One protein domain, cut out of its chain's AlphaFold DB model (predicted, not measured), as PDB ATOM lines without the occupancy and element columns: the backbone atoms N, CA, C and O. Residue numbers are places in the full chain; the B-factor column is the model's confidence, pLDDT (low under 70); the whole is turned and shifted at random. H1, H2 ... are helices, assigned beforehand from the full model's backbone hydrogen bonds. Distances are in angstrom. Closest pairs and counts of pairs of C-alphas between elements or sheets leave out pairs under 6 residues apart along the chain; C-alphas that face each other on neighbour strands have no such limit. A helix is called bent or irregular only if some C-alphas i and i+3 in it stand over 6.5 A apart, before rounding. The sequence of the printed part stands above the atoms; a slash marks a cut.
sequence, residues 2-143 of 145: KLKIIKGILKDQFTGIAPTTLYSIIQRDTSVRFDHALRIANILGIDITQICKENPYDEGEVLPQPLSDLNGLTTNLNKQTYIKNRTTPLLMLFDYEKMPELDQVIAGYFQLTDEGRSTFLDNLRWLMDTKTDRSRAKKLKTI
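Overview. This is residues 2 to 143 of the 145 residues of the protein "XRE family transcriptional regulator" of Lachnospiraceae bacterium (UniProt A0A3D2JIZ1). An open frame of helices: H5 and H6 make a V at one end, meeting near their linked ends, and from its open ends H4 and H7 come close to each other. H1, H2 and H3, all short, make a loose group at the opposite end; the 30 residues 45 to 74, with no named element, link H3 to H4. The printed part has 142 residues, with seven named helices, H1 to H7 in chain order, and no named strand; the class is all helix. It is only just loose, close to compact, with a radius of gyration of the C-alphas of 17.8 A and spans of 50 by 35 by 26 A.

Arrangement. H6, residues 114 to 131, is close but not clearly touching H5, residues 96 to 111; their closest C-alphas, of Tyr 109 and Arg 117, are 6.5 A apart. They run opposite ways at a tilt of 38 degrees, only just steep. H4, residues 75 to 91, has a kink of 34 degrees near residue 85. H7, residues 134 to 141, is close but not clearly touching H4, with closest C-alphas Leu 90 and Leu 140 at 7.8 A. H3, residues 34 to 44, is likewise close to H4, closest C-alphas Asn 42 and Asn 78, 7.5 A. H1, residues 2 to 9, is near H3 and H2, residues 19 to 28. Every O i to N i+4 pair is within hydrogen-bond range in H1, H2, H3 and H6; H4 has 11 of 13, H5 10 of 12, H7 3 of 4.

Along the chain. From first to last C-alpha, H6 measures 25.1 A, H5 23.9 A and H4 21.8 A. H1 begins at C-alpha 2 (-9.120, 26.600, 44.185), and H7 ends at C-alpha 141 (-39.100, 40.849, 41.083). H5 is irregular: C-alphas 97 and 100 are 7.2 A apart.

Size, cuts and confidence. The C-alphas farthest apart, of Lys 4 and Glu 97, are 51.4 A apart. The printed part has no cut, and the link from H3 to H4 is long. The model's mean pLDDT over the printed part is 70.9, with 76 residues under 70, among them 2 to 36 and 42 to 75.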
ATOM      1  N   LYS A   2      -7.727  26.464  43.695       38.81
ATOM      2  CA  LYS A   2      -9.120  26.600  44.185       38.81
ATOM      3  C   LYS A   2     -10.166  25.664  43.535       38.81
ATOM      4  O   LYS A   2     -11.023  25.151  44.239       38.81
ATOM      5  N   LEU A   3     -10.060  25.336  42.239       38.69
ATOM      6  CA  LEU A   3     -11.025  24.441  41.562       38.69
ATOM      7  C   LEU A   3     -10.910  22.949  41.931       38.69
ATOM      8  O   LEU A   3     -11.891  22.226  41.802       38.69
ATOM      9  N   LYS A   4      -9.734  22.453  42.355       40.31
ATOM     10  CA  LYS A   4      -9.561  21.023  42.697       40.31
ATOM     11  C   LYS A   4     -10.188  20.676  44.050       40.31
ATOM     12  O   LYS A   4     -10.741  19.594  44.183       40.31
ATOM     13  N   ILE A   5     -10.148  21.609  45.003       43.56
ATOM     14  CA  ILE A   5     -10.768  21.458  46.328       43.56
ATOM     15  C   ILE A   5     -12.297  21.504  46.193       43.56
ATOM     16  O   ILE A   5     -12.980  20.612  46.677       43.56
ATOM     17  N   ILE A   6     -12.820  22.454  45.407       49.75
ATOM     18  CA  ILE A   6     -14.249  22.546  45.063       49.75
ATOM     19  C   ILE A   6     -14.725  21.278  44.324       49.75
ATOM     20  O   ILE A   6     -15.771  20.728  44.655       49.75
ATOM     21  N   LYS A   7     -13.925  20.745  43.384       46.78
ATOM     22  CA  LYS A   7     -14.200  19.465  42.702       46.78
ATOM     23  C   LYS A   7     -14.173  18.246  43.627       46.78
ATOM     24  O   LYS A   7     -14.831  17.273  43.292       46.78
ATOM     25  N   GLY A   8     -13.398  18.261  44.711       45.94
ATOM     26  CA  GLY A   8     -13.368  17.175  45.696       45.94
ATOM     27  C   GLY A   8     -14.594  17.206  46.605       45.94
ATOM     28  O   GLY A   8     -15.286  16.205  46.729       45.94
ATOM     29  N   ILE A   9     -14.919  18.387  47.141       47.97
ATOM     30  CA  ILE A   9     -16.027  18.589  48.088       47.97
ATOM     31  C   ILE A   9     -17.406  18.393  47.430       47.97
ATOM     32  O   ILE A   9     -18.334  17.920  48.074       47.97
ATOM     33  N   LEU A  10     -17.557  18.719  46.139       51.12
ATOM     34  CA  LEU A  10     -18.834  18.594  45.415       51.12
ATOM     35  C   LEU A  10     -19.086  17.206  44.801       51.12
ATOM     36  O   LEU A  10     -20.187  16.965  44.303       51.12
ATOM     37  N   LYS A  11     -18.081  16.319  44.776       48.22
ATOM     38  CA  LYS A  11     -18.182  14.984  44.157       48.22
ATOM     39  C   LYS A  11     -18.735  13.935  45.121       48.22
ATOM     40  O   LYS A  11     -19.382  12.991  44.673       48.22
ATOM     41  N   ASP A  12     -18.532  14.134  46.419       43.66
ATOM     42  CA  ASP A  12     -19.135  13.303  47.450       43.66
ATOM     43  C   ASP A  12     -20.560  13.794  47.702       43.66
ATOM     44  O   ASP A  12     -20.747  14.921  48.137       43.66
ATOM     45  N   GLN A  13     -21.532  12.973  47.292       49.66
ATOM     46  CA  GLN A  13     -22.915  12.703  47.754       49.66
ATOM     47  C   GLN A  13     -23.758  13.728  48.565       49.66
ATOM     48  O   GLN A  13     -24.917  13.447  48.852       49.66
ATOM     49  N   PHE A  14     -23.274  14.922  48.897       48.41
ATOM     50  CA  PHE A  14     -23.848  15.820  49.902       48.41
ATOM     51  C   PHE A  14     -24.698  16.953  49.327       48.41
ATOM     52  O   PHE A  14     -25.394  17.640  50.069       48.41
ATOM     53  N   THR A  15     -24.687  17.156  48.010       52.34
ATOM     54  CA  THR A  15     -25.493  18.210  47.381       52.34
ATOM     55  C   THR A  15     -26.851  17.710  46.899       52.34
ATOM     56  O   THR A  15     -27.753  18.516  46.702       52.34
ATOM     57  N   GLY A  16     -27.040  16.410  46.650       56.66
ATOM     58  CA  GLY A  16     -28.222  15.914  45.926       56.66
ATOM     59  C   GLY A  16     -28.420  16.567  44.543       56.66
ATOM     60  O   GLY A  16     -29.506  16.488  43.978       56.66
ATOM     61  N   ILE A  17     -27.389  17.240  44.019       62.03
ATOM     62  CA  ILE A  17     -27.349  17.859  42.694       62.03
ATOM     63  C   ILE A  17     -26.650  16.869  41.766       62.03
ATOM     64  O   ILE A  17     -25.595  16.332  42.109       62.03
ATOM     65  N   ALA A  18     -27.208  16.639  40.575       63.03
ATOM     66  CA  ALA A  18     -26.569  15.769  39.596       63.03
ATOM     67  C   ALA A  18     -25.156  16.296  39.255       63.03
ATOM     68  O   ALA A  18     -25.005  17.489  38.958       63.03
ATOM     69  N   PRO A  19     -24.115  15.439  39.237       62.66
ATOM     70  CA  PRO A  19     -22.744  15.864  38.950       62.66
ATOM     71  C   PRO A  19     -22.621  16.615  37.620       62.66
ATOM     72  O   PRO A  19     -21.869  17.576  37.517       62.66
ATOM     73  N   THR A  20     -23.402  16.223  36.612       64.69
ATOM     74  CA  THR A  20     -23.477  16.874  35.296       64.69
ATOM     75  C   THR A  20     -23.980  18.317  35.375       64.69
ATOM     76  O   THR A  20     -23.427  19.193  34.707       64.69
ATOM     77  N   THR A  21     -24.970  18.592  36.227       63.28
ATOM     78  CA  THR A  21     -25.476  19.947  36.503       63.28
ATOM     79  C   THR A  21     -24.405  20.788  37.187       63.28
ATOM     80  O   THR A  21     -24.140  21.912  36.771       63.28
ATOM     81  N   LEU A  22     -23.715  20.211  38.174       65.88
ATOM     82  CA  LEU A  22     -22.592  20.842  38.869       65.88
ATOM     83  C   LEU A  22     -21.425  21.176  37.930       65.88
ATOM     84  O   LEU A  22     -20.898  22.286  37.965       65.88
ATOM     85  N   TYR A  23     -21.054  20.249  37.044       65.19
ATOM     86  CA  TYR A  23     -20.034  20.496  36.026       65.19
ATOM     87  C   TYR A  23     -20.462  21.579  35.038       65.19
ATOM     88  O   TYR A  23     -19.646  22.428  34.699       65.19
ATOM     89  N   SER A  24     -21.729  21.588  34.619       62.75
ATOM     90  CA  SER A  24     -22.260  22.605  33.704       62.75
ATOM     91  C   SER A  24     -22.218  24.000  34.325       62.75
ATOM     92  O   SER A  24     -21.784  24.937  33.661       62.75
ATOM     93  N   ILE A  25     -22.589  24.111  35.605       66.25
ATOM     94  CA  ILE A  25     -22.517  25.352  36.383       66.25
ATOM     95  C   ILE A  25     -21.082  25.884  36.434       66.25
ATOM     96  O   ILE A  25     -20.842  27.035  36.086       66.25
ATOM     97  N   ILE A  26     -20.125  25.031  36.813       65.12
ATOM     98  CA  ILE A  26     -18.715  25.419  36.972       65.12
ATOM     99  C   ILE A  26     -18.059  25.729  35.621       65.12
ATOM    100  O   ILE A  26     -17.222  26.620  35.528       65.12
ATOM    101  N   GLN A  27     -18.388  24.968  34.575       59.59
ATOM    102  CA  GLN A  27     -17.745  25.094  33.269       59.59
ATOM    103  C   GLN A  27     -18.283  26.275  32.459       59.59
ATOM    104  O   GLN A  27     -17.531  26.866  31.688       59.59
ATOM    105  N   ARG A  28     -19.574  26.591  32.597       60.44
ATOM    106  CA  ARG A  28     -20.230  27.668  31.844       60.44
ATOM    107  C   ARG A  28     -20.355  28.973  32.631       60.44
ATOM    108  O   ARG A  28     -20.882  29.927  32.075       60.44
ATOM    109  N   ASP A  29     -19.908  28.993  33.887       59.56
ATOM    110  CA  ASP A  29     -20.064  30.120  34.819       59.56
ATOM    111  C   ASP A  29     -21.517  30.626  34.878       59.56
ATOM    112  O   ASP A  29     -21.824  31.816  34.824       59.56
ATOM    113  N   THR A  30     -22.462  29.682  34.881       59.34
ATOM    114  CA  THR A  30     -23.891  30.000  34.825       59.34
ATOM    115  C   THR A  30     -24.450  30.223  36.215       59.34
ATOM    116  O   THR A  30     -24.184  29.441  37.129       59.34
ATOM    117  N   SER A  31     -25.323  31.222  36.340       57.09
ATOM    118  CA  SER A  31     -26.076  31.488  37.563       57.09
ATOM    119  C   SER A  31     -26.820  30.257  38.065       57.09
ATOM    120  O   SER A  31     -27.546  29.609  37.307       57.09
ATOM    121  N   VAL A  32     -26.656  29.977  39.351       64.94
ATOM    122  CA  VAL A  32     -27.222  28.805  40.014       64.94
ATOM    123  C   VAL A  32     -28.585  29.148  40.604       64.94
ATOM    124  O   VAL A  32     -28.750  30.219  41.184       64.94
ATOM    125  N   ARG A  33     -29.552  28.229  40.481       64.38
ATOM    126  CA  ARG A  33     -30.858  28.338  41.147       64.38
ATOM    127  C   ARG A  33     -30.668  28.426  42.666       64.38
ATOM    128  O   ARG A  33     -29.778  27.778  43.219       64.38
ATOM    129  N   PHE A  34     -31.511  29.192  43.355       66.44
ATOM    130  CA  PHE A  34     -31.333  29.495  44.780       66.44
ATOM    131  C   PHE A  34     -31.227  28.255  45.686       66.44
ATOM    132  O   PHE A  34     -30.439  28.247  46.627       66.44
ATOM    133  N   ASP A  35     -31.977  27.187  45.410       58.09
ATOM    134  CA  ASP A  35     -31.911  25.926  46.164       58.09
ATOM    135  C   ASP A  35     -30.540  25.247  46.030       58.09
ATOM    136  O   ASP A  35     -29.960  24.812  47.023       58.09
ATOM    137  N   HIS A  36     -29.993  25.211  44.817       66.31
ATOM    138  CA  HIS A  36     -28.672  24.663  44.532       66.31
ATOM    139  C   HIS A  36     -27.581  25.539  45.161       66.31
ATOM    140  O   HIS A  36     -26.644  25.021  45.768       66.31
ATOM    141  N   ALA A  37     -27.733  26.864  45.085       71.06
ATOM    142  CA  ALA A  37     -26.817  27.813  45.703       71.06
ATOM    143  C   ALA A  37     -26.817  27.694  47.233       71.06
ATOM    144  O   ALA A  37     -25.749  27.706  47.831       71.06
ATOM    145  N   LEU A  38     -27.981  27.495  47.862       67.44
ATOM    146  CA  LEU A  38     -28.102  27.285  49.307       67.44
ATOM    147  C   LEU A  38     -27.368  26.014  49.758       67.44
ATOM    148  O   LEU A  38     -26.659  26.039  50.759       67.44
ATOM    149  N   ARG A  39     -27.475  24.919  48.992       68.38
ATOM    150  CA  ARG A  39     -26.739  23.668  49.268       68.38
ATOM    151  C   ARG A  39     -25.234  23.866  49.186       68.38
ATOM    152  O   ARG A  39     -24.504  23.460  50.084       68.38
ATOM    153  N   ILE A  40     -24.779  24.501  48.109       69.69
ATOM    154  CA  ILE A  40     -23.359  24.750  47.860       69.69
ATOM    155  C   ILE A  40     -22.794  25.707  48.921       69.69
ATOM    156  O   ILE A  40     -21.737  25.428  49.480       69.69
ATOM    157  N   ALA A  41     -23.519  26.780  49.245       71.19
ATOM    158  CA  ALA A  41     -23.165  27.756  50.275       71.19
ATOM    159  C   ALA A  41     -22.986  27.096  51.645       71.19
ATOM    160  O   ALA A  41     -21.961  27.297  52.293       71.19
ATOM    161  N   ASN A  42     -23.937  26.252  52.053       66.62
ATOM    162  CA  ASN A  42     -23.898  25.598  53.360       66.62
ATOM    163  C   ASN A  42     -22.771  24.561  53.468       66.62
ATOM    164  O   ASN A  42     -22.147  24.465  54.519       66.62
ATOM    165  N   ILE A  43     -22.470  23.822  52.393       67.25
ATOM    166  CA  ILE A  43     -21.357  22.855  52.374       67.25
ATOM    167  C   ILE A  43     -20.001  23.568  52.391       67.25
ATOM    168  O   ILE A  43     -19.075  23.134  53.070       67.25
ATOM    169  N   LEU A  44     -19.871  24.653  51.626       69.00
ATOM    170  CA  LEU A  44     -18.615  25.390  51.494       69.00
ATOM    171  C   LEU A  44     -18.414  26.444  52.594       69.00
ATOM    172  O   LEU A  44     -17.327  27.012  52.684       69.00
ATOM    173  N   GLY A  45     -19.433  26.714  53.415       63.84
ATOM    174  CA  GLY A  45     -19.402  27.754  54.443       63.84
ATOM    175  C   GLY A  45     -19.243  29.166  53.871       63.84
ATOM    176  O   GLY A  45     -18.647  30.024  54.516       63.84
ATOM    177  N   ILE A  46     -19.724  29.399  52.647       67.69
ATOM    178  CA  ILE A  46     -19.609  30.685  51.945       67.69
ATOM    179  C   ILE A  46     -20.966  31.367  51.823       67.69
ATOM    180  O   ILE A  46     -22.009  30.720  51.884       67.69
ATOM    181  N   ASP A  47     -20.956  32.686  51.641       63.72
ATOM    182  CA  ASP A  47     -22.193  33.440  51.469       63.72
ATOM    183  C   ASP A  47     -22.868  33.081  50.130       63.72
ATOM    184  O   ASP A  47     -22.221  33.018  49.083       63.72
ATOM    185  N   ILE A  48     -24.184  32.852  50.166       67.06
ATOM    186  CA  ILE A  48     -24.991  32.474  48.997       67.06
ATOM    187  C   ILE A  48     -24.950  33.525  47.879       67.06
ATOM    188  O   ILE A  48     -25.089  33.180  46.704       67.06
ATOM    189  N   THR A  49     -24.711  34.789  48.237       63.38
ATOM    190  CA  THR A  49     -24.538  35.915  47.303       63.38
ATOM    191  C   THR A  49     -23.343  35.734  46.367       63.38
ATOM    192  O   THR A  49     -23.313  36.321  45.293       63.38
ATOM    193  N   GLN A  50     -22.379  34.876  46.719       66.38
ATOM    194  CA  GLN A  50     -21.232  34.562  45.864       66.38
ATOM    195  C   GLN A  50     -21.537  33.498  44.797       66.38
ATOM    196  O   GLN A  50     -20.685  33.223  43.956       66.38
ATOM    197  N   ILE A  51     -22.718  32.865  44.848       66.88
ATOM    198  CA  ILE A  51     -23.076  31.707  44.008       66.88
ATOM    199  C   ILE A  51     -24.364  31.952  43.199       66.88
ATOM    200  O   ILE A  51     -24.494  31.458  42.077       66.88
ATOM    201  N   CYS A  52     -25.341  32.673  43.759       65.06
ATOM    202  CA  CYS A  52     -26.661  32.892  43.156       65.06
ATOM    203  C   CYS A  52     -26.782  34.288  42.523       65.06
ATOM    204  O   CYS A  52     -26.196  35.246  43.020       65.06
ATOM    205  N   LYS A  53     -27.595  34.423  41.463       59.34
ATOM    206  CA  LYS A  53     -28.023  35.739  40.944       59.34
ATOM    207  C   LYS A  53     -28.855  36.500  41.986       59.34
ATOM    208  O   LYS A  53     -29.524  35.876  42.807       59.34
ATOM    209  N   GLU A  54     -28.868  37.832  41.865       54.78
ATOM    210  CA  GLU A  54     -29.517  38.803  42.773       54.78
ATOM    211  C   GLU A  54     -31.035  38.594  42.989       54.78
ATOM    212  O   GLU A  54     -31.596  39.215  43.889       54.78
ATOM    213  N   ASN A  55     -31.713  37.738  42.206       53.16
ATOM    214  CA  ASN A  55     -33.168  37.571  42.269       53.16
ATOM    215  C   ASN A  55     -33.630  36.093  42.168       53.16
ATOM    216  O   ASN A  55     -33.567  35.514  41.086       53.16
ATOM    217  N   PRO A  56     -34.162  35.488  43.249       53.31
ATOM    218  CA  PRO A  56     -34.734  34.134  43.251       53.31
ATOM    219  C   PRO A  56     -36.224  34.080  42.836       53.31
ATOM    220  O   PRO A  56     -36.919  33.119  43.174       53.31
ATOM    221  N   TYR A  57     -36.750  35.131  42.190       50.88
ATOM    222  CA  TYR A  57     -38.173  35.287  41.833       50.88
ATOM    223  C   TYR A  57     -38.420  35.450  40.321       50.88
ATOM    224  O   TYR A  57     -39.447  36.009  39.919       50.88
ATOM    225  N   ASP A  58     -37.492  35.005  39.474       54.50
ATOM    226  CA  ASP A  58     -37.680  35.034  38.021       54.50
ATOM    227  C   ASP A  58     -38.804  34.067  37.577       54.50
ATOM    228  O   ASP A  58     -39.061  33.031  38.198       54.50
ATOM    229  N   GLU A  59     -39.530  34.426  36.510       42.25
ATOM    230  CA  GLU A  59     -40.650  33.624  35.993       42.25
ATOM    231  C   GLU A  59     -40.171  32.231  35.552       42.25
ATOM    232  O   GLU A  59     -39.284  32.106  34.710       42.25
ATOM    233  N   GLY A  60     -40.780  31.180  36.115       48.47
ATOM    234  CA  GLY A  60     -40.427  29.781  35.848       48.47
ATOM    235  C   GLY A  60     -39.560  29.114  36.924       48.47
ATOM    236  O   GLY A  60     -39.298  27.914  36.823       48.47
ATOM    237  N   GLU A  61     -39.143  29.834  37.971       50.59
ATOM    238  CA  GLU A  61     -38.417  29.234  39.095       50.59
ATOM    239  C   GLU A  61     -39.366  28.599  40.130       50.59
ATOM    240  O   GLU A  61     -40.297  29.221  40.644       50.59
ATOM    241  N   VAL A  62     -39.123  27.324  40.455       52.66
ATOM    242  CA  VAL A  62     -39.844  26.596  41.510       52.66
ATOM    243  C   VAL A  62     -39.369  27.090  42.876       52.66
ATOM    244  O   VAL A  62     -38.171  27.285  43.082       52.66
ATOM    245  N   LEU A  63     -40.300  27.252  43.827       55.44
ATOM    246  CA  LEU A  63     -39.974  27.621  45.207       55.44
ATOM    247  C   LEU A  63     -38.868  26.698  45.757       55.44
ATOM    248  O   LEU A  63     -39.010  25.476  45.658       55.44
ATOM    249  N   PRO A  64     -37.791  27.250  46.349       54.91
ATOM    250  CA  PRO A  64     -36.696  26.442  46.859       54.91
ATOM    251  C   PRO A  64     -37.224  25.452  47.896       54.91
ATOM    252  O   PRO A  64     -37.818  25.852  48.903       54.91
ATOM    253  N   GLN A  65     -37.026  24.164  47.619       57.50
ATOM    254  CA  GLN A  65     -37.410  23.095  48.530       57.50
ATOM    255  C   GLN A  65     -36.480  23.089  49.750       57.50
ATOM    256  O   GLN A  65     -35.295  23.422  49.617       57.50
ATOM    257  N   PRO A  66     -36.982  22.694  50.933       57.91
ATOM    258  CA  PRO A  66     -36.128  22.418  52.079       57.91
ATOM    259  C   PRO A  66     -35.004  21.451  51.687       57.91
ATOM    260  O   PRO A  66     -35.222  20.496  50.938       57.91
ATOM    261  N   LEU A  67     -33.787  21.719  52.161       59.34
ATOM    262  CA  LEU A  67     -32.656  20.825  51.920       59.34
ATOM    263  C   LEU A  67     -32.895  19.493  52.633       59.34
ATOM    264  O   LEU A  67     -33.438  19.481  53.737       59.34
ATOM    265  N   SER A  68     -32.479  18.386  52.009       55.78
ATOM    266  CA  SER A  68     -32.483  17.072  52.653       55.78
ATOM    267  C   SER A  68     -31.649  17.140  53.926       55.78
ATOM    268  O   SER A  68     -30.500  17.584  53.891       55.78
ATOM    269  N   ASP A  69     -32.251  16.741  55.040       51.97
ATOM    270  CA  ASP A  69     -31.634  16.864  56.347       51.97
ATOM    271  C   ASP A  69     -30.413  15.938  56.446       51.97
ATOM    272  O   ASP A  69     -30.518  14.732  56.221       51.97
ATOM    273  N   LEU A  70     -29.243  16.486  56.783       52.59
ATOM    274  CA  LEU A  70     -28.067  15.687  57.142       52.59
ATOM    275  C   LEU A  70     -28.254  15.174  58.576       52.59
ATOM    276  O   LEU A  70     -27.572  15.627  59.492       52.59
ATOM    277  N   ASN A  71     -29.234  14.291  58.786       55.12
ATOM    278  CA  ASN A  71     -29.611  13.754  60.100       55.12
ATOM    279  C   ASN A  71     -29.819  14.832  61.194       55.12
ATOM    280  O   ASN A  71     -29.479  14.609  62.352       55.12
ATOM    281  N   GLY A  72     -30.335  16.018  60.854       57.88
ATOM    282  CA  GLY A  72     -30.628  17.080  61.824       57.88
ATOM    283  C   GLY A  72     -29.478  18.061  62.095       57.88
ATOM    284  O   GLY A  72     -29.681  19.088  62.741       57.88
ATOM    285  N   LEU A  73     -28.261  17.787  61.603       55.72
ATOM    286  CA  LEU A  73     -27.060  18.586  61.917       55.72
ATOM    287  C   LEU A  73     -27.082  19.993  61.313       55.72
ATOM    288  O   LEU A  73     -26.419  20.896  61.819       55.72
ATOM    289  N   THR A  74     -27.833  20.194  60.229       61.31
ATOM    290  CA  THR A  74     -27.855  21.473  59.501       61.31
ATOM    291  C   THR A  74     -29.230  22.129  59.462       61.31
ATOM    292  O   THR A  74     -29.338  23.248  58.969       61.31
ATOM    293  N   THR A  75     -30.277  21.518  60.029       67.88
ATOM    294  CA  THR A  75     -31.666  22.012  59.951       67.88
ATOM    295  C   THR A  75     -31.795  23.452  60.441       67.88
ATOM    296  O   THR A  75     -32.401  24.290  59.772       67.88
ATOM    297  N   ASN A  76     -31.168  23.777  61.577       70.50
ATOM    298  CA  ASN A  76     -31.208  25.123  62.150       70.50
ATOM    299  C   ASN A  76     -30.423  26.143  61.316       70.50
ATOM    300  O   ASN A  76     -30.911  27.252  61.102       70.50
ATOM    301  N   LEU A  77     -29.248  25.771  60.801       68.88
ATOM    302  CA  LEU A  77     -28.444  26.638  59.936       68.88
ATOM    303  C   LEU A  77     -29.153  26.898  58.598       68.88
ATOM    304  O   LEU A  77     -29.236  28.040  58.145       68.88
ATOM    305  N   ASN A  78     -29.741  25.855  58.009       70.19
ATOM    306  CA  ASN A  78     -30.541  25.932  56.788       70.19
ATOM    307  C   ASN A  78     -31.756  26.845  57.003       70.19
ATOM    308  O   ASN A  78     -32.008  27.732  56.187       70.19
ATOM    309  N   LYS A  79     -32.467  26.686  58.128       74.50
ATOM    310  CA  LYS A  79     -33.613  27.526  58.502       74.50
ATOM    311  C   LYS A  79     -33.210  28.990  58.686       74.50
ATOM    312  O   LYS A  79     -33.866  29.866  58.130       74.50
ATOM    313  N   GLN A  80     -32.128  29.268  59.412       75.50
ATOM    314  CA  GLN A  80     -31.639  30.637  59.615       75.50
ATOM    315  C   GLN A  80     -31.223  31.299  58.301       75.50
ATOM    316  O   GLN A  80     -31.603  32.438  58.032       75.50
ATOM    317  N   THR A  81     -30.498  30.572  57.454       70.31
ATOM    318  CA  THR A  81     -30.054  31.078  56.150       70.31
ATOM    319  C   THR A  81     -31.247  31.364  55.242       70.31
ATOM    320  O   THR A  81     -31.296  32.411  54.596       70.31
ATOM    321  N   TYR A  82     -32.253  30.487  55.247       71.44
ATOM    322  CA  TYR A  82     -33.498  30.697  54.513       71.44
ATOM    323  C   TYR A  82     -34.252  31.938  55.005       71.44
ATOM    324  O   TYR A  82     -34.654  32.770  54.194       71.44
ATOM    325  N   ILE A  83     -34.398  32.110  56.323       79.06
ATOM    326  CA  ILE A  83     -35.056  33.286  56.902       79.06
ATOM    327  C   ILE A  83     -34.305  34.559  56.510       79.06
ATOM    328  O   ILE A  83     -34.906  35.459  55.927       79.06
ATOM    329  N   LYS A  84     -32.991  34.607  56.754       76.50
ATOM    330  CA  LYS A  84     -32.145  35.770  56.455       76.50
ATOM    331  C   LYS A  84     -32.230  36.156  54.984       76.50
ATOM    332  O   LYS A  84     -32.358  37.337  54.656       76.50
ATOM    333  N   ASN A  85     -32.123  35.177  54.088       70.38
ATOM    334  CA  ASN A  85     -31.964  35.442  52.663       70.38
ATOM    335  C   ASN A  85     -33.285  35.590  51.918       70.38
ATOM    336  O   ASN A  85     -33.316  36.347  50.954       70.38
ATOM    337  N   ARG A  86     -34.369  34.970  52.398       73.69
ATOM    338  CA  ARG A  86     -35.664  34.948  51.713       73.69
ATOM    339  C   ARG A  86     -36.785  35.611  52.499       73.69
ATOM    340  O   ARG A  86     -37.467  36.479  51.966       73.69
ATOM    341  N   THR A  87     -36.977  35.223  53.757       81.88
ATOM    342  CA  THR A  87     -38.087  35.745  54.563       81.88
ATOM    343  C   THR A  87     -37.875  37.218  54.896       81.88
ATOM    344  O   THR A  87     -38.778  38.015  54.679       81.88
ATOM    345  N   THR A  88     -36.681  37.619  55.342       83.00
ATOM    346  CA  THR A  88     -36.407  39.013  55.731       83.00
ATOM    347  C   THR A  88     -36.668  40.014  54.596       83.00
ATOM    348  O   THR A  88     -37.380  40.981  54.848       83.00
ATOM    349  N   PRO A  89     -36.190  39.815  53.350       81.31
ATOM    350  CA  PRO A  89     -36.516  40.731  52.253       81.31
ATOM    351  C   PRO A  89     -38.010  40.816  51.933       81.31
ATOM    352  O   PRO A  89     -38.494  41.895  51.612       81.31
ATOM    353  N   LEU A  90     -38.748  39.704  52.051       83.19
ATOM    354  CA  LEU A  90     -40.201  39.701  51.859       83.19
ATOM    355  C   LEU A  90     -40.916  40.512  52.940       83.19
ATOM    356  O   LEU A  90     -41.827  41.266  52.617       83.19
ATOM    357  N   LEU A  91     -40.488  40.392  54.201       87.56
ATOM    358  CA  LEU A  91     -41.044  41.186  55.301       87.56
ATOM    359  C   LEU A  91     -40.847  42.686  55.049       87.56
ATOM    360  O   LEU A  91     -41.775  43.459  55.238       87.56
ATOM    361  N   MET A  92     -39.684  43.091  54.537       86.19
ATOM    362  CA  MET A  92     -39.378  44.501  54.255       86.19
ATOM    363  C   MET A  92     -40.228  45.126  53.130       86.19
ATOM    364  O   MET A  92     -40.160  46.336  52.933       86.19
ATOM    365  N   LEU A  93     -41.023  44.343  52.386       85.88
ATOM    366  CA  LEU A  93     -41.969  44.877  51.396       85.88
ATOM    367  C   LEU A  93     -43.284  45.379  52.002       85.88
ATOM    368  O   LEU A  93     -44.027  46.086  51.316       85.88
ATOM    369  N   PHE A  94     -43.608  44.967  53.226       87.31
ATOM    370  CA  PHE A  94     -44.842  45.363  53.890       87.31
ATOM    371  C   PHE A  94     -44.641  46.679  54.634       87.31
ATOM    372  O   PHE A  94     -43.639  46.871  55.322       87.31
ATOM    373  N   ASP A  95     -45.630  47.564  54.533       89.75
ATOM    374  CA  ASP A  95     -45.678  48.765  55.359       89.75
ATOM    375  C   ASP A  95     -45.794  48.373  56.837       89.75
ATOM    376  O   ASP A  95     -46.439  47.379  57.184       89.75
ATOM    377  N   TYR A  96     -45.195  49.173  57.723       88.50
ATOM    378  CA  TYR A  96     -45.174  48.888  59.162       88.50
ATOM    379  C   TYR A  96     -46.584  48.694  59.749       88.50
ATOM    380  O   TYR A  96     -46.798  47.806  60.570       88.50
ATOM    381  N   GLU A  97     -47.568  49.452  59.260       92.44
ATOM    382  CA  GLU A  97     -48.978  49.350  59.667       92.44
ATOM    383  C   GLU A  97     -49.596  47.968  59.402       92.44
ATOM    384  O   GLU A  97     -50.554  47.579  60.065       92.44
ATOM    385  N   LYS A  98     -49.042  47.207  58.450       91.06
ATOM    386  CA  LYS A  98     -49.505  45.866  58.075       91.06
ATOM    387  C   LYS A  98     -48.781  44.738  58.804       91.06
ATOM    388  O   LYS A  98     -49.170  43.581  58.658       91.06
ATOM    389  N   MET A  99     -47.777  45.049  59.626       91.44
ATOM    390  CA  MET A  99     -47.051  44.041  60.405       91.44
ATOM    391  C   MET A  99     -47.943  43.229  61.357       91.44
ATOM    392  O   MET A  99     -47.761  42.014  61.393       91.44
ATOM    393  N   PRO A 100     -48.934  43.811  62.069       93.81
ATOM    394  CA  PRO A 100     -49.822  43.027  62.933       93.81
ATOM    395  C   PRO A 100     -50.668  41.998  62.168       93.81
ATOM    396  O   PRO A 100     -50.858  40.881  62.640       93.81
ATOM    397  N   GLU A 101     -51.141  42.343  60.964       92.81
ATOM    398  CA  GLU A 101     -51.890  41.410  60.104       92.81
ATOM    399  C   GLU A 101     -51.000  40.231  59.683       92.81
ATOM    400  O   GLU A 101     -51.432  39.078  59.677       92.81
ATOM    401  N   LEU A 102     -49.731  40.505  59.371       92.00
ATOM    402  CA  LEU A 102     -48.769  39.477  58.992       92.00
ATOM    403  C   LEU A 102     -48.377  38.576  60.171       92.00
ATOM    404  O   LEU A 102     -48.283  37.360  60.000       92.00
ATOM    405  N   ASP A 103     -48.193  39.152  61.360       91.44
ATOM    406  CA  ASP A 103     -47.963  38.403  62.599       91.44
ATOM    407  C   ASP A 103     -49.125  37.441  62.880       91.44
ATOM    408  O   ASP A 103     -48.912  36.244  63.088       91.44
ATOM    409  N   GLN A 104     -50.365  37.923  62.743       93.19
ATOM    410  CA  GLN A 104     -51.560  37.098  62.895       93.19
ATOM    411  C   GLN A 104     -51.602  35.943  61.886       93.19
ATOM    412  O   GLN A 104     -51.950  34.822  62.258       93.19
ATOM    413  N   VAL A 105     -51.231  36.179  60.622       94.25
ATOM    414  CA  VAL A 105     -51.162  35.115  59.605       94.25
ATOM    415  C   VAL A 105     -50.124  34.060  59.990       94.25
ATOM    416  O   VAL A 105     -50.414  32.866  59.906       94.25
ATOM    417  N   ILE A 106     -48.934  34.467  60.437       92.88
ATOM    418  CA  ILE A 106     -47.859  33.542  60.824       92.88
ATOM    419  C   ILE A 106     -48.264  32.728  62.060       92.88
ATOM    420  O   ILE A 106     -48.156  31.497  62.053       92.88
ATOM    421  N   ALA A 107     -48.768  33.391  63.102       93.38
ATOM    422  CA  ALA A 107     -49.210  32.750  64.336       93.38
ATOM    423  C   ALA A 107     -50.425  31.839  64.108       93.38
ATOM    424  O   ALA A 107     -50.497  30.742  64.666       93.38
ATOM    425  N   GLY A 108     -51.369  32.270  63.270       94.19
ATOM    426  CA  GLY A 108     -52.539  31.489  62.883       94.19
ATOM    427  C   GLY A 108     -52.147  30.243  62.094       94.19
ATOM    428  O   GLY A 108     -52.535  29.138  62.465       94.19
ATOM    429  N   TYR A 109     -51.305  30.389  61.067       94.50
ATOM    430  CA  TYR A 109     -50.831  29.264  60.253       94.50
ATOM    431  C   TYR A 109     -50.084  28.205  61.080       94.50
ATOM    432  O   TYR A 109     -50.207  27.004  60.825       94.50
ATOM    433  N   PHE A 110     -49.335  28.632  62.102       92.75
ATOM    434  CA  PHE A 110     -48.653  27.714  63.014       92.75
ATOM    435  C   PHE A 110     -49.631  26.818  63.793       92.75
ATOM    436  O   PHE A 110     -49.352  25.631  63.958       92.75
ATOM    437  N   GLN A 111     -50.781  27.354  64.207       94.44
ATOM    438  CA  GLN A 111     -51.790  26.646  65.006       94.44
ATOM    439  C   GLN A 111     -52.676  25.686  64.195       94.44
ATOM    440  O   GLN A 111     -53.320  24.816  64.779       94.44
ATOM    441  N   LEU A 112     -52.729  25.829  62.868       94.38
ATOM    442  CA  LEU A 112     -53.554  24.978  62.007       94.38
ATOM    443  C   LEU A 112     -53.056  23.524  61.966       94.38
ATOM    444  O   LEU A 112     -51.852  23.256  62.011       94.38
ATOM    445  N   THR A 113     -53.999  22.594  61.790       96.19
ATOM    446  CA  THR A 113     -53.717  21.201  61.408       96.19
ATOM    447  C   THR A 113     -53.118  21.139  60.002       96.19
ATOM    448  O   THR A 113     -53.221  22.097  59.237       96.19
ATOM    449  N   ASP A 114     -52.527  20.008  59.615       93.94
ATOM    450  CA  ASP A 114     -51.954  19.864  58.267       93.94
ATOM    451  C   ASP A 114     -53.008  20.008  57.154       93.94
ATOM    452  O   ASP A 114     -52.750  20.660  56.143       93.94
ATOM    453  N   GLU A 115     -54.229  19.506  57.375       94.62
ATOM    454  CA  GLU A 115     -55.374  19.741  56.483       94.62
ATOM    455  C   GLU A 115     -55.749  21.230  56.419       94.62
ATOM    456  O   GLU A 115     -55.945  21.787  55.334       94.62
ATOM    457  N   GLY A 116     -55.782  21.906  57.573       94.12
ATOM    458  CA  GLY A 116     -56.048  23.342  57.648       94.12
ATOM    459  C   GLY A 116     -54.984  24.168  56.923       94.12
ATOM    460  O   GLY A 116     -55.317  25.106  56.201       94.12
ATOM    461  N   ARG A 117     -53.706  23.791  57.044       93.75
ATOM    462  CA  ARG A 117     -52.591  24.415  56.317       93.75
ATOM    463  C   ARG A 117     -52.708  24.201  54.813       93.75
ATOM    464  O   ARG A 117     -52.517  25.157  54.064       93.75
ATOM    465  N   SER A 118     -53.053  22.989  54.368       91.62
ATOM    466  CA  SER A 118     -53.286  22.706  52.945       91.62
ATOM    467  C   SER A 118     -54.413  23.579  52.395       91.62
ATOM    468  O   SER A 118     -54.219  24.295  51.416       91.62
ATOM    469  N   THR A 119     -55.547  23.614  53.094       93.94
ATOM    470  CA  THR A 119     -56.719  24.414  52.711       93.94
ATOM    471  C   THR A 119     -56.402  25.909  52.668       93.94
ATOM    472  O   THR A 119     -56.780  26.608  51.728       93.94
ATOM    473  N   PHE A 120     -55.670  26.419  53.662       94.38
ATOM    474  CA  PHE A 120     -55.211  27.806  53.680       94.38
ATOM    475  C   PHE A 120     -54.358  28.137  52.446       94.38
ATOM    476  O   PHE A 120     -54.569  29.169  51.809       94.38
ATOM    477  N   LEU A 121     -53.422  27.255  52.079       91.12
ATOM    478  CA  LEU A 121     -52.568  27.445  50.906       91.12
ATOM    479  C   LEU A 121     -53.350  27.378  49.591       91.12
ATOM    480  O   LEU A 121     -53.043  28.143  48.677       91.12
ATOM    481  N   ASP A 122     -54.355  26.516  49.484       90.50
ATOM    482  CA  ASP A 122     -55.200  26.433  48.290       90.50
ATOM    483  C   ASP A 122     -56.059  27.688  48.118       90.50
ATOM    484  O   ASP A 122     -56.095  28.272  47.032       90.50
ATOM    485  N   ASN A 123     -56.641  28.192  49.208       92.44
ATOM    486  CA  ASN A 123     -57.352  29.470  49.203       92.44
ATOM    487  C   ASN A 123     -56.427  30.635  48.827       92.44
ATOM    488  O   ASN A 123     -56.804  31.504  48.039       92.44
ATOM    489  N   LEU A 124     -55.196  30.644  49.348       90.44
ATOM    490  CA  LEU A 124     -54.200  31.647  48.983       90.44
ATOM    491  C   LEU A 124     -53.861  31.580  47.488       90.44
ATOM    492  O   LEU A 124     -53.830  32.616  46.830       90.44
ATOM    493  N   ARG A 125     -53.639  30.382  46.931       86.62
ATOM    494  CA  ARG A 125     -53.371  30.195  45.493       86.62
ATOM    495  C   ARG A 125     -54.525  30.714  44.642       86.62
ATOM    496  O   ARG A 125     -54.279  31.418  43.667       86.62
ATOM    497  N   TRP A 126     -55.763  30.434  45.040       88.88
ATOM    498  CA  TRP A 126     -56.952  30.946  44.361       88.88
ATOM    499  C   TRP A 126     -57.045  32.481  44.409       88.88
ATOM    500  O   TRP A 126     -57.335  33.122  43.396       88.88
ATOM    501  N   LEU A 127     -56.742  33.100  45.555       88.44
ATOM    502  CA  LEU A 127     -56.679  34.561  45.672       88.44
ATOM    503  C   LEU A 127     -55.571  35.155  44.800       88.44
ATOM    504  O   LEU A 127     -55.770  36.200  44.188       88.44
ATOM    505  N   MET A 128     -54.420  34.496  44.704       83.81
ATOM    506  CA  MET A 128     -53.340  34.938  43.823       83.81
ATOM    507  C   MET A 128     -53.759  34.847  42.350       83.81
ATOM    508  O   MET A 128     -53.506  35.774  41.589       83.81
ATOM    509  N   ASP A 129     -54.464  33.801  41.938       78.88
ATOM    510  CA  ASP A 129     -54.944  33.693  40.558       78.88
ATOM    511  C   ASP A 129     -55.981  34.778  40.210       78.88
ATOM    512  O   ASP A 129     -55.947  35.393  39.144       78.88
ATOM    513  N   THR A 130     -56.871  35.096  41.153       86.56
ATOM    514  CA  THR A 130     -58.041  35.949  40.883       86.56
ATOM    515  C   THR A 130     -57.881  37.417  41.293       86.56
ATOM    516  O   THR A 130     -58.592  38.279  40.769       86.56
ATOM    517  N   LYS A 131     -56.987  37.729  42.239       87.69
ATOM    518  CA  LYS A 131     -56.865  39.040  42.911       87.69
ATOM    519  C   LYS A 131     -55.425  39.561  42.982       87.69
ATOM    520  O   LYS A 131     -55.135  40.435  43.797       87.69
ATOM    521  N   THR A 132     -54.516  39.073  42.135       85.88
ATOM    522  CA  THR A 132     -53.134  39.582  42.125       85.88
ATOM    523  C   THR A 132     -53.059  41.044  41.690       85.88
ATOM    524  O   THR A 132     -53.452  41.422  40.585       85.88
ATOM    525  N   ASP A 133     -52.429  41.860  42.534       86.25
ATOM    526  CA  ASP A 133     -51.986  43.205  42.184       86.25
ATOM    527  C   ASP A 133     -50.691  43.132  41.354       86.25
ATOM    528  O   ASP A 133     -49.621  42.756  41.845       86.25
ATOM    529  N   ARG A 134     -50.777  43.534  40.081       82.06
ATOM    530  CA  ARG A 134     -49.647  43.507  39.136       82.06
ATOM    531  C   ARG A 134     -48.488  44.424  39.544       82.06
ATOM    532  O   ARG A 134     -47.350  44.147  39.172       82.06
ATOM    533  N   SER A 135     -48.749  45.509  40.270       82.56
ATOM    534  CA  SER A 135     -47.714  46.424  40.769       82.56
ATOM    535  C   SER A 135     -46.932  45.778  41.911       82.56
ATOM    536  O   SER A 135     -45.701  45.737  41.885       82.56
ATOM    537  N   ARG A 136     -47.636  45.164  42.870       81.31
ATOM    538  CA  ARG A 136     -47.005  44.427  43.982       81.31
ATOM    539  C   ARG A 136     -46.262  43.182  43.496       81.31
ATOM    540  O   ARG A 136     -45.148  42.930  43.945       81.31
ATOM    541  N   ALA A 137     -46.806  42.470  42.509       79.62
ATOM    542  CA  ALA A 137     -46.124  41.340  41.878       79.62
ATOM    543  C   ALA A 137     -44.803  41.753  41.202       79.62
ATOM    544  O   ALA A 137     -43.816  41.024  41.265       79.62
ATOM    545  N   LYS A 138     -44.743  42.949  40.599       78.12
ATOM    546  CA  LYS A 138     -43.492  43.492  40.046       78.12
ATOM    547  C   LYS A 138     -42.482  43.857  41.136       78.12
ATOM    548  O   LYS A 138     -41.299  43.610  40.935       78.12
ATOM    549  N   LYS A 139     -42.927  44.375  42.288       75.75
ATOM    550  CA  LYS A 139     -42.040  44.683  43.428       75.75
ATOM    551  C   LYS A 139     -41.317  43.445  43.971       75.75
ATOM    552  O   LYS A 139     -40.165  43.547  44.381       75.75
ATOM    553  N   LEU A 140     -41.949  42.270  43.911       70.56
ATOM    554  CA  LEU A 140     -41.292  41.004  44.264       70.56
ATOM    555  C   LEU A 140     -40.090  40.709  43.355       70.56
ATOM    556  O   LEU A 140     -39.052  40.278  43.840       70.56
ATOM    557  N   LYS A 141     -40.195  41.019  42.057       66.75
ATOM    558  CA  LYS A 141     -39.100  40.849  41.083       66.75
ATOM    559  C   LYS A 141     -37.973  41.870  41.257       66.75
ATOM    560  O   LYS A 141     -36.887  41.687  40.722       66.75
ATOM    561  N   THR A 142     -38.234  42.968  41.968       62.66
ATOM    562  CA  THR A 142     -37.225  43.987  42.289       62.66
ATOM    563  C   THR A 142     -36.559  43.761  43.637       62.66
ATOM    564  O   THR A 142     -35.728  44.583  44.018       62.66
ATOM    565  N   ILE A 143     -36.898  42.682  44.360       59.97
ATOM    566  CA  ILE A 143     -36.115  42.254  45.519       59.97
ATOM    567  C   ILE A 143     -34.740  41.841  44.990       59.97
ATOM    568  O   ILE A 143     -34.518  40.697  44.604       59.97
TER     569      ILE A 143